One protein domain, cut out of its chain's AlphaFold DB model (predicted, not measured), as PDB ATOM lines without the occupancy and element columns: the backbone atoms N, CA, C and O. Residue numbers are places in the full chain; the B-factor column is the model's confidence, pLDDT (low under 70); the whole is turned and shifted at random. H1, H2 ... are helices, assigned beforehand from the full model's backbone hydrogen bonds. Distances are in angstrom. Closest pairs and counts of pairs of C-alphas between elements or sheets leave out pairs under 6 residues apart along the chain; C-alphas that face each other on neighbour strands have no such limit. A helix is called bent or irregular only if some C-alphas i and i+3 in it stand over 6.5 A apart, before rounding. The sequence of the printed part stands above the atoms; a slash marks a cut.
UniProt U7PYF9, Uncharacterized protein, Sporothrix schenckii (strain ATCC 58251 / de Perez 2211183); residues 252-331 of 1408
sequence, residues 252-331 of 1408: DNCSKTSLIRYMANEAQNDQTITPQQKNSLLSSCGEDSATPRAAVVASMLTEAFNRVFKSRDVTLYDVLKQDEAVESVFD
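This is residues 252 to 331 of the 1408 residues of an uncharacterized protein of Sporothrix schenckii (strain ATCC 58251 / de Perez 2211183) (UniProt U7PYF9). Start at H1, the middle of a small helical domain: H2 folds back beside it as a hairpin, and H5 packs on H2, so that the three run roughly along one line with their centres in a triangle. The long H3 crosses H1 and sticks out with its last residues, 308 to 312, after which the chain folds back to the short H4, packed on H1. You have 80 printed residues with five named helices, H1 to H5 in order, and no named strand; the class is all helix. The whole is compact, with a radius of gyration of the C-alphas of 12.1 A and spans of 32, 29 and 23 A.

Begin with H1, residues 256 to 266, the hub. H2, residues 275 to 283, touches it, closest at the C-alphas of Ala 264 and Lys 278, 5.5 A apart; this hairpin has a shallow tilt of 27 degrees, opposite ways. H3, residues 292 to 312, touches H1 with residues 294 to 302 alone, about perpendicular at 87 degrees; the closest C-alphas, of Leu 259 and Ala 298, are 5.4 A apart. H4, residues 316 to 320, touches H1, closest at the C-alphas of Ile 260 and Leu 320, 6.6 A. H5, residues 324 to 330, touches H2, closest at the C-alphas of Gln 277 and Val 329, 6.0 A, and is apart from H3. Each O i to N i+4 pair is within hydrogen-bond range in H1, H2 and H4; H3 has 14 of 17, and H5 1 of 3 beside 2 of 4 O i to N i+3 pairs.

Find C-alpha 256 at (198.720, 210.204, 199.009); H1 runs 15.4 A from there, and H2 12.5 A. H3 runs 30.6 A from C-alpha 292 at (206.175, 224.121, 198.098), with a kink of 29 degrees near residue 306; it is irregular, C-alphas 308 and 311 being 7.1 A apart. H4 spans 6.1 A, and H5 10.3 A to C-alpha 330 at (209.703, 198.024, 192.587).

The C-alphas farthest apart, of Glu 287 and Ser 311, are 34.5 A from each other. The printed part has no cut and no long link. Look for pLDDT under 70 at residues 267 to 272 and 288.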
ATOM      1  N   ASP A 252     195.062 221.290 203.476       83.53
ATOM      2  CA  ASP A 252     195.141 221.763 202.090       83.53
ATOM      3  C   ASP A 252     196.450 221.342 201.399       83.53
ATOM      4  O   ASP A 252     197.553 221.620 201.880       83.53
ATOM      5  N   ASN A 253     196.323 220.765 200.199       83.52
ATOM      6  CA  ASN A 253     197.403 220.193 199.381       83.52
ATOM      7  C   ASN A 253     198.057 218.912 199.949       83.52
ATOM      8  O   ASN A 253     199.065 218.461 199.403       83.52
ATOM      9  N   CYS A 254     197.495 218.294 200.995       88.61
ATOM     10  CA  CYS A 254     197.892 216.954 201.425       88.61
ATOM     11  C   CYS A 254     197.119 215.876 200.651       88.61
ATOM     12  O   CYS A 254     195.897 215.922 200.537       88.61
ATOM     13  N   SER A 255     197.837 214.895 200.113       90.29
ATOM     14  CA  SER A 255     197.296 213.762 199.355       90.29
ATOM     15  C   SER A 255     198.285 212.594 199.371       90.29
ATOM     16  O   SER A 255     199.491 212.799 199.545       90.29
ATOM     17  N   LYS A 256     197.822 211.366 199.119       90.84
ATOM     18  CA  LYS A 256     198.720 210.204 199.009       90.84
ATOM     19  C   LYS A 256     199.796 210.406 197.936       90.84
ATOM     20  O   LYS A 256     200.959 210.093 198.172       90.84
ATOM     21  N   THR A 257     199.462 211.046 196.812       90.00
ATOM     22  CA  THR A 257     200.433 211.366 195.748       90.00
ATOM     23  C   THR A 257     201.454 212.431 196.164       90.00
ATOM     24  O   THR A 257     202.623 212.304 195.802       90.00
ATOM     25  N   SER A 258     201.096 213.436 196.981       90.66
ATOM     26  CA  SER A 258     202.098 214.356 197.556       90.66
ATOM     27  C   SER A 258     203.034 213.666 198.544       90.66
ATOM     28  O   SER A 258     204.222 213.981 198.577       90.66
ATOM     29  N   LEU A 259     202.532 212.685 199.300       92.54
ATOM     30  CA  LEU A 259     203.356 211.883 200.203       92.54
ATOM     31  C   LEU A 259     204.299 210.952 199.421       92.54
ATOM     32  O   LEU A 259     205.483 210.897 199.736       92.54
ATOM     33  N   ILE A 260     203.825 210.312 198.344       90.99
ATOM     34  CA  ILE A 260     204.656 209.500 197.432       90.99
ATOM     35  C   ILE A 260     205.736 210.356 196.753       90.99
ATOM     36  O   ILE A 260     206.893 209.939 196.690       90.99
ATOM     37  N   ARG A 261     205.414 211.579 196.302       90.11
ATOM     38  CA  ARG A 261     206.412 212.511 195.746       90.11
ATOM     39  C   ARG A 261     207.443 212.958 196.785       90.11
ATOM     40  O   ARG A 261     208.624 213.053 196.451       90.11
ATOM     41  N   TYR A 262     207.024 213.245 198.017       90.11
ATOM     42  CA  TYR A 262     207.939 213.602 199.104       90.11
ATOM     43  C   TYR A 262     208.875 212.428 199.442       90.11
ATOM     44  O   TYR A 262     210.095 212.583 199.406       90.11
ATOM     45  N   MET A 263     208.313 211.228 199.614       88.96
ATOM     46  CA  MET A 263     209.039 209.967 199.799       88.96
ATOM     47  C   MET A 263     210.074 209.724 198.688       88.96
ATOM     48  O   MET A 263     211.241 209.468 198.975       88.96
ATOM     49  N   ALA A 264     209.677 209.854 197.417       87.07
ATOM     50  CA  ALA A 264     210.573 209.693 196.271       87.07
ATOM     51  C   ALA A 264     211.679 210.763 196.209       87.07
ATOM     52  O   ALA A 264     212.695 210.555 195.542       87.07
ATOM     53  N   ASN A 265     211.515 211.901 196.891       86.40
ATOM     54  CA  ASN A 265     212.549 212.922 196.986       86.40
ATOM     55  C   ASN A 265     213.561 212.655 198.104       86.40
ATOM     56  O   ASN A 265     214.752 212.608 197.792       86.40
ATOM     57  N   GLU A 266     213.102 212.401 199.332       81.95
ATOM     58  CA  GLU A 266     213.963 212.141 200.498       81.95
ATOM     59  C   GLU A 266     214.760 210.828 200.389       81.95
ATOM     60  O   GLU A 266     215.933 210.773 200.760       81.95
ATOM     61  N   ALA A 267     214.166 209.774 199.818       67.23
ATOM     62  CA  ALA A 267     214.732 208.420 199.803       67.23
ATOM     63  C   ALA A 267     216.072 208.253 199.047       67.23
ATOM     64  O   ALA A 267     216.681 207.184 199.101       67.23
ATOM     65  N   GLN A 268     216.571 209.289 198.357       56.98
ATOM     66  CA  GLN A 268     217.929 209.264 197.797       56.98
ATOM     67  C   GLN A 268     219.032 209.320 198.863       56.98
ATOM     68  O   GLN A 268     220.157 208.920 198.560       56.98
ATOM     69  N   ASN A 269     218.734 209.774 200.084       55.75
ATOM     70  CA  ASN A 269     219.726 209.873 201.156       55.75
ATOM     71  C   ASN A 269     220.104 208.495 201.743       55.75
ATOM     72  O   ASN A 269     221.274 208.264 202.046       55.75
ATOM     73  N   ASP A 270     219.151 207.555 201.806       58.57
ATOM     74  CA  ASP A 270     219.293 206.264 202.506       58.57
ATOM     75  C   ASP A 270     219.502 205.048 201.574       58.57
ATOM     76  O   ASP A 270     219.404 203.899 202.000       58.57
ATOM     77  N   GLN A 271     219.787 205.276 200.285       59.50
ATOM     78  CA  GLN A 271     219.994 204.238 199.250       59.50
ATOM     79  C   GLN A 271     218.793 203.296 198.984       59.50
ATOM     80  O   GLN A 271     218.936 202.308 198.263       59.50
ATOM     81  N   THR A 272     217.598 203.590 199.508       68.26
ATOM     82  CA  THR A 272     216.430 202.686 199.455       68.26
ATOM     83  C   THR A 272     215.702 202.647 198.106       68.26
ATOM     84  O   THR A 272     214.977 201.688 197.837       68.26
ATOM     85  N   ILE A 273     215.893 203.656 197.245       79.31
ATOM     86  CA  ILE A 273     215.261 203.771 195.920       79.31
ATOM     87  C   ILE A 273     216.322 204.090 194.857       79.31
ATOM     88  O   ILE A 273     217.097 205.037 194.997       79.31
ATOM     89  N   THR A 274     216.345 203.337 193.751       82.61
ATOM     90  CA  THR A 274     217.270 203.623 192.636       82.61
ATOM     91  C   THR A 274     216.849 204.877 191.847       82.61
ATOM     92  O   THR A 274     215.655 205.175 191.758       82.61
ATOM     93  N   PRO A 275     217.774 205.591 191.170       82.60
ATOM     94  CA  PRO A 275     217.423 206.772 190.372       82.60
ATOM     95  C   PRO A 275     216.360 206.514 189.287       82.60
ATOM     96  O   PRO A 275     215.531 207.379 189.020       82.60
ATOM     97  N   GLN A 276     216.335 205.313 188.692       81.36
ATOM     98  CA  GLN A 276     215.317 204.943 187.700       81.36
ATOM     99  C   GLN A 276     213.926 204.762 188.343       81.36
ATOM    100  O   GLN A 276     212.923 205.206 187.780       81.36
ATOM    101  N   GLN A 277     213.863 204.156 189.532       85.56
ATOM    102  CA  GLN A 277     212.620 204.016 190.299       85.56
ATOM    103  C   GLN A 277     212.110 205.379 190.778       85.56
ATOM    104  O   GLN A 277     210.927 205.662 190.611       85.56
ATOM    105  N   LYS A 278     212.993 206.268 191.260       86.02
ATOM    106  CA  LYS A 278     212.631 207.654 191.608       86.02
ATOM    107  C   LYS A 278     211.952 208.369 190.439       86.02
ATOM    108  O   LYS A 278     210.868 208.914 190.618       86.02
ATOM    109  N   ASN A 279     212.543 208.331 189.244       85.58
ATOM    110  CA  ASN A 279     211.951 208.976 188.069       85.58
ATOM    111  C   ASN A 279     210.574 208.385 187.717       85.58
ATOM    112  O   ASN A 279     209.665 209.136 187.376       85.58
ATOM    113  N   SER A 280     210.403 207.068 187.865       85.55
ATOM    114  CA  SER A 280     209.127 206.380 187.612       85.55
ATOM    115  C   SER A 280     208.040 206.722 188.648       85.55
ATOM    116  O   SER A 280     206.874 206.844 188.291       85.55
ATOM    117  N   LEU A 281     208.404 206.914 189.922       86.60
ATOM    118  CA  LEU A 281     207.482 207.392 190.967       86.60
ATOM    119  C   LEU A 281     207.119 208.872 190.780       86.60
ATOM    120  O   LEU A 281     205.990 209.282 191.040       86.60
ATOM    121  N   LEU A 282     208.068 209.698 190.332       86.59
ATOM    122  CA  LEU A 282     207.814 211.118 190.092       86.59
ATOM    123  C   LEU A 282     206.919 211.357 188.868       86.59
ATOM    124  O   LEU A 282     206.149 212.318 188.898       86.59
ATOM    125  N   SER A 283     206.986 210.496 187.844       83.57
ATOM    126  CA  SER A 283     206.144 210.582 186.642       83.57
ATOM    127  C   SER A 283     204.709 210.079 186.840       83.57
ATOM    128  O   SER A 283     203.827 210.502 186.097       83.57
ATOM    129  N   SER A 284     204.438 209.238 187.847       80.81
ATOM    130  CA  SER A 284     203.066 208.846 188.218       80.81
ATOM    131  C   SER A 284     202.352 209.868 189.117       80.81
ATOM    132  O   SER A 284     201.143 209.774 189.323       80.81
ATOM    133  N   CYS A 285     203.069 210.871 189.633       81.03
ATOM    134  CA  CYS A 285     202.500 211.946 190.446       81.03
ATOM    135  C   CYS A 285     202.099 213.154 189.571       81.03
ATOM    136  O   CYS A 285     202.942 213.720 188.877       81.03
ATOM    137  N   GLY A 286     200.842 213.611 189.650       74.09
ATOM    138  CA  GLY A 286     200.358 214.812 188.935       74.09
ATOM    139  C   GLY A 286     201.031 216.123 189.376       74.09
ATOM    140  O   GLY A 286     201.771 216.136 190.359       74.09
ATOM    141  N   GLU A 287     200.812 217.236 188.671       70.64
ATOM    142  CA  GLU A 287     201.529 218.500 188.941       70.64
ATOM    143  C   GLU A 287     201.143 219.167 190.275       70.64
ATOM    144  O   GLU A 287     202.018 219.697 190.956       70.64
ATOM    145  N   ASP A 288     199.880 219.084 190.709       67.07
ATOM    146  CA  ASP A 288     199.367 219.801 191.896       67.07
ATOM    147  C   ASP A 288     200.139 219.487 193.189       67.07
ATOM    148  O   ASP A 288     200.372 220.349 194.042       67.07
ATOM    149  N   SER A 289     200.618 218.250 193.323       72.37
ATOM    150  CA  SER A 289     201.408 217.805 194.470       72.37
ATOM    151  C   SER A 289     202.880 218.255 194.431       72.37
ATOM    152  O   SER A 289     203.676 217.799 195.249       72.37
ATOM    153  N   ALA A 290     203.283 219.112 193.484       75.35
ATOM    154  CA  ALA A 290     204.631 219.688 193.386       75.35
ATOM    155  C   ALA A 290     204.771 221.065 194.069       75.35
ATOM    156  O   ALA A 290     205.858 221.646 194.059       75.35
ATOM    157  N   THR A 291     203.701 221.614 194.657       83.73
ATOM    158  CA  THR A 291     203.771 222.934 195.305       83.73
ATOM    159  C   THR A 291     204.672 222.923 196.554       83.73
ATOM    160  O   THR A 291     204.685 221.943 197.305       83.73
ATOM    161  N   PRO A 292     205.379 224.030 196.871       83.59
ATOM    162  CA  PRO A 292     206.175 224.121 198.098       83.59
ATOM    163  C   PRO A 292     205.362 223.895 199.383       83.59
ATOM    164  O   PRO A 292     205.879 223.331 200.344       83.59
ATOM    165  N   ARG A 293     204.073 224.278 199.403       84.05
ATOM    166  CA  ARG A 293     203.178 224.005 200.540       84.05
ATOM    167  C   ARG A 293     202.869 222.512 200.668       84.05
ATOM    168  O   ARG A 293     202.924 222.016 201.788       84.05
ATOM    169  N   ALA A 294     202.625 221.797 199.564       85.36
ATOM    170  CA  ALA A 294     202.463 220.341 199.589       85.36
ATOM    171  C   ALA A 294     203.720 219.638 200.131       85.36
ATOM    172  O   ALA A 294     203.598 218.742 200.958       85.36
ATOM    173  N   ALA A 295     204.922 220.081 199.740       86.79
ATOM    174  CA  ALA A 295     206.178 219.517 200.244       86.79
ATOM    175  C   ALA A 295     206.364 219.727 201.762       86.79
ATOM    176  O   ALA A 295     206.700 218.782 202.474       86.79
ATOM    177  N   VAL A 296     206.091 220.935 202.277       88.91
ATOM    178  CA  VAL A 296     206.144 221.222 203.725       88.91
ATOM    179  C   VAL A 296     205.101 220.400 204.490       88.91
ATOM    180  O   VAL A 296     205.437 219.746 205.473       88.91
ATOM    181  N   VAL A 297     203.852 220.364 204.018       90.26
ATOM    182  CA  VAL A 297     202.768 219.588 204.646       90.26
ATOM    183  C   VAL A 297     203.065 218.082 204.629       90.26
ATOM    184  O   VAL A 297     202.859 217.406 205.636       90.26
ATOM    185  N   ALA A 298     203.604 217.556 203.526       91.47
ATOM    186  CA  ALA A 298     204.028 216.162 203.420       91.47
ATOM    187  C   ALA A 298     205.160 215.827 204.405       91.47
ATOM    188  O   ALA A 298     205.099 214.789 205.065       91.47
ATOM    189  N   SER A 299     206.140 216.723 204.569       91.70
ATOM    190  CA  SER A 299     207.195 216.597 205.581       91.70
ATOM    191  C   SER A 299     206.613 216.533 206.996       91.70
ATOM    192  O   SER A 299     206.958 215.635 207.761       91.70
ATOM    193  N   MET A 300     205.689 217.436 207.339       92.09
ATOM    194  CA  MET A 300     205.092 217.516 208.678       92.09
ATOM    195  C   MET A 300     204.203 216.310 209.010       92.09
ATOM    196  O   MET A 300     204.275 215.791 210.125       92.09
ATOM    197  N   LEU A 301     203.415 215.809 208.048       94.02
ATOM    198  CA  LEU A 301     202.646 214.573 208.227       94.02
ATOM    199  C   LEU A 301     203.566 213.345 208.323       94.02
ATOM    200  O   LEU A 301     203.319 212.472 209.151       94.02
ATOM    201  N   THR A 302     204.658 213.296 207.551       93.83
ATOM    202  CA  THR A 302     205.662 212.221 207.648       93.83
ATOM    203  C   THR A 302     206.347 212.215 209.019       93.83
ATOM    204  O   THR A 302     206.483 211.158 209.632       93.83
ATOM    205  N   GLU A 303     206.728 213.384 209.543       93.97
ATOM    206  CA  GLU A 303     207.322 213.539 210.878       93.97
ATOM    207  C   GLU A 303     206.348 213.129 211.993       93.97
ATOM    208  O   GLU A 303     206.728 212.381 212.898       93.97
ATOM    209  N   ALA A 304     205.086 213.569 211.916       95.50
ATOM    210  CA  ALA A 304     204.044 213.212 212.877       95.50
ATOM    211  C   ALA A 304     203.764 211.701 212.878       95.50
ATOM    212  O   ALA A 304     203.795 211.056 213.928       95.50
ATOM    213  N   PHE A 305     203.557 211.119 211.694       95.71
ATOM    214  CA  PHE A 305     203.283 209.695 211.524       95.71
ATOM    215  C   PHE A 305     204.445 208.836 212.039       95.71
ATOM    216  O   PHE A 305     204.244 207.954 212.873       95.71
ATOM    217  N   ASN A 306     205.679 209.144 211.626       94.63
ATOM    218  CA  ASN A 306     206.870 208.406 212.057       94.63
ATOM    219  C   ASN A 306     207.154 208.537 213.565       94.63
ATOM    220  O   ASN A 306     207.929 207.743 214.097       94.63
ATOM    221  N   ARG A 307     206.551 209.505 214.274       94.73
ATOM    222  CA  ARG A 307     206.582 209.579 215.744       94.73
ATOM    223  C   ARG A 307     205.522 208.694 216.393       94.73
ATOM    224  O   ARG A 307     205.886 207.884 217.241       94.73
ATOM    225  N   VAL A 308     204.258 208.804 215.976       94.65
ATOM    226  CA  VAL A 308     203.138 208.016 216.537       94.65
ATOM    227  C   VAL A 308     203.358 206.511 216.330       94.65
ATOM    228  O   VAL A 308     203.252 205.722 217.268       94.65
ATOM    229  N   PHE A 309     203.750 206.105 215.120       93.31
ATOM    230  CA  PHE A 309     203.898 204.691 214.753       93.31
ATOM    231  C   PHE A 309     205.267 204.078 215.102       93.31
ATOM    232  O   PHE A 309     205.461 202.869 214.942       93.31
ATOM    233  N   LYS A 310     206.191 204.860 215.686       89.39
ATOM    234  CA  LYS A 310     207.527 204.398 216.111       89.39
ATOM    235  C   LYS A 310     207.478 203.212 217.079       89.39
ATOM    236  O   LYS A 310     208.342 202.344 217.035       89.39
ATOM    237  N   SER A 311     206.466 203.170 217.944       86.60
ATOM    238  CA  SER A 311     206.245 202.096 218.923       86.60
ATOM    239  C   SER A 311     205.920 200.734 218.294       86.60
ATOM    240  O   SER A 311     206.057 199.712 218.961       86.60
ATOM    241  N   ARG A 312     205.505 200.711 217.020       84.76
ATOM    242  CA  ARG A 312     205.137 199.507 216.256       84.76
ATOM    243  C   ARG A 312     206.137 199.172 215.137       84.76
ATOM    244  O   ARG A 312     205.820 198.347 214.289       84.76
ATOM    245  N   ASP A 313     207.301 199.831 215.115       88.09
ATOM    246  CA  ASP A 313     208.272 199.814 214.005       88.09
ATOM    247  C   ASP A 313     207.624 200.065 212.629       88.09
ATOM    248  O   ASP A 313     207.909 199.378 211.655       88.09
ATOM    249  N   VAL A 314     206.716 201.039 212.516       92.30
ATOM    250  CA  VAL A 314     206.114 201.397 211.221       92.30
ATOM    251  C   VAL A 314     206.395 202.850 210.877       92.30
ATOM    252  O   VAL A 314     206.132 203.760 211.661       92.30
ATOM    253  N   THR A 315     206.912 203.058 209.668       93.17
ATOM    254  CA  THR A 315     207.087 204.377 209.057       93.17
ATOM    255  C   THR A 315     206.035 204.622 207.978       93.17
ATOM    256  O   THR A 315     205.458 203.687 207.420       93.17
ATOM    257  N   LEU A 316     205.816 205.886 207.618       93.23
ATOM    258  CA  LEU A 316     204.956 206.234 206.487       93.23
ATOM    259  C   LEU A 316     205.526 205.697 205.161       93.23
ATOM    260  O   LEU A 316     204.760 205.327 204.278       93.23
ATOM    261  N   TYR A 317     206.855 205.573 205.045       90.81
ATOM    262  CA  TYR A 317     207.521 204.922 203.909       90.81
ATOM    263  C   TYR A 317     207.054 203.467 203.745       90.81
ATOM    264  O   TYR A 317     206.688 203.061 202.643       90.81
ATOM    265  N   ASP A 318     207.007 202.697 204.840       90.47
ATOM    266  CA  ASP A 318     206.545 201.302 204.813       90.47
ATOM    267  C   ASP A 318     205.087 201.193 204.325       90.47
ATOM    268  O   ASP A 318     204.756 200.277 203.579       90.47
ATOM    269  N   VAL A 319     204.225 202.143 204.706       94.10
ATOM    270  CA  VAL A 319     202.793 202.178 204.339       94.10
ATOM    271  C   VAL A 319     202.565 202.622 202.891       94.10
ATOM    272  O   VAL A 319     201.741 202.036 202.187       94.10
ATOM    273  N   LEU A 320     203.304 203.630 202.417       92.75
ATOM    274  CA  LEU A 320     203.235 204.096 201.026       92.75
ATOM    275  C   LEU A 320     203.798 203.062 200.041       92.75
ATOM    276  O   LEU A 320     203.370 203.018 198.893       92.75
ATOM    277  N   LYS A 321     204.718 202.196 200.484       88.84
ATOM    278  CA  LYS A 321     205.234 201.085 199.674       88.84
ATOM    279  C   LYS A 321     204.190 199.984 199.407       88.84
ATOM    280  O   LYS A 321     204.359 199.240 198.448       88.84
ATOM    281  N   GLN A 322     203.118 199.913 200.205       88.92
ATOM    282  CA  GLN A 322     201.970 199.001 200.027       88.92
ATOM    283  C   GLN A 322     200.879 199.565 199.085       88.92
ATOM    284  O   GLN A 322     199.769 199.022 199.013       88.92
ATOM    285  N   ASP A 323     201.152 200.691 198.417       88.18
ATOM    286  CA  ASP A 323     200.281 201.257 197.387       88.18
ATOM    287  C   ASP A 323     200.568 200.617 196.019       88.18
ATOM    288  O   ASP A 323     201.721 200.518 195.601       88.18
ATOM    289  N   GLU A 324     199.519 200.204 195.305       85.17
ATOM    290  CA  GLU A 324     199.609 199.424 194.059       85.17
ATOM    291  C   GLU A 324     200.410 200.149 192.959       85.17
ATOM    292  O   GLU A 324     201.180 199.525 192.220       85.17
ATOM    293  N   ALA A 325     200.313 201.484 192.881       82.77
ATOM    294  CA  ALA A 325     201.090 202.264 191.920       82.77
ATOM    295  C   ALA A 325     202.588 202.269 192.271       82.77
ATOM    296  O   ALA A 325     203.434 202.179 191.376       82.77
ATOM    297  N   VAL A 326     202.913 202.332 193.566       87.99
ATOM    298  CA  VAL A 326     204.284 202.346 194.096       87.99
ATOM    299  C   VAL A 326     204.928 200.965 193.981       87.99
ATOM    300  O   VAL A 326     206.039 200.855 193.463       87.99
ATOM    301  N   GLU A 327     204.226 199.907 194.394       85.28
ATOM    302  CA  GLU A 327     204.690 198.517 194.312       85.28
ATOM    303  C   GLU A 327     205.065 198.138 192.869       85.28
ATOM    304  O   GLU A 327     206.139 197.581 192.626       85.28
ATOM    305  N   SER A 328     204.258 198.566 191.888       83.90
ATOM    306  CA  SER A 328     204.511 198.323 190.462       83.90
ATOM    307  C   SER A 328     205.848 198.884 189.945       83.90
ATOM    308  O   SER A 328     206.338 198.447 188.898       83.90
ATOM    309  N   VAL A 329     206.456 199.854 190.636       83.73
ATOM    310  CA  VAL A 329     207.765 200.432 190.282       83.73
ATOM    311  C   VAL A 329     208.929 199.629 190.881       83.73
ATOM    312  O   VAL A 329     210.044 199.677 190.354       83.73
ATOM    313  N   PHE A 330     208.686 198.855 191.940       79.16
ATOM    314  CA  PHE A 330     209.703 198.024 192.587       79.16
ATOM    315  C   PHE A 330     209.812 196.599 192.019       79.16
ATOM    316  O   PHE A 330     210.839 195.966 192.253       79.16
ATOM    317  N   ASP A 331     208.832 196.108 191.248       70.96
ATOM    318  CA  ASP A 331     208.920 194.790 190.594       70.96
ATOM    319  C   ASP A 331     210.009 194.760 189.489       70.96
ATOM    320  O   ASP A 331     209.889 195.474 188.484       70.96
TER     321      ASP A 331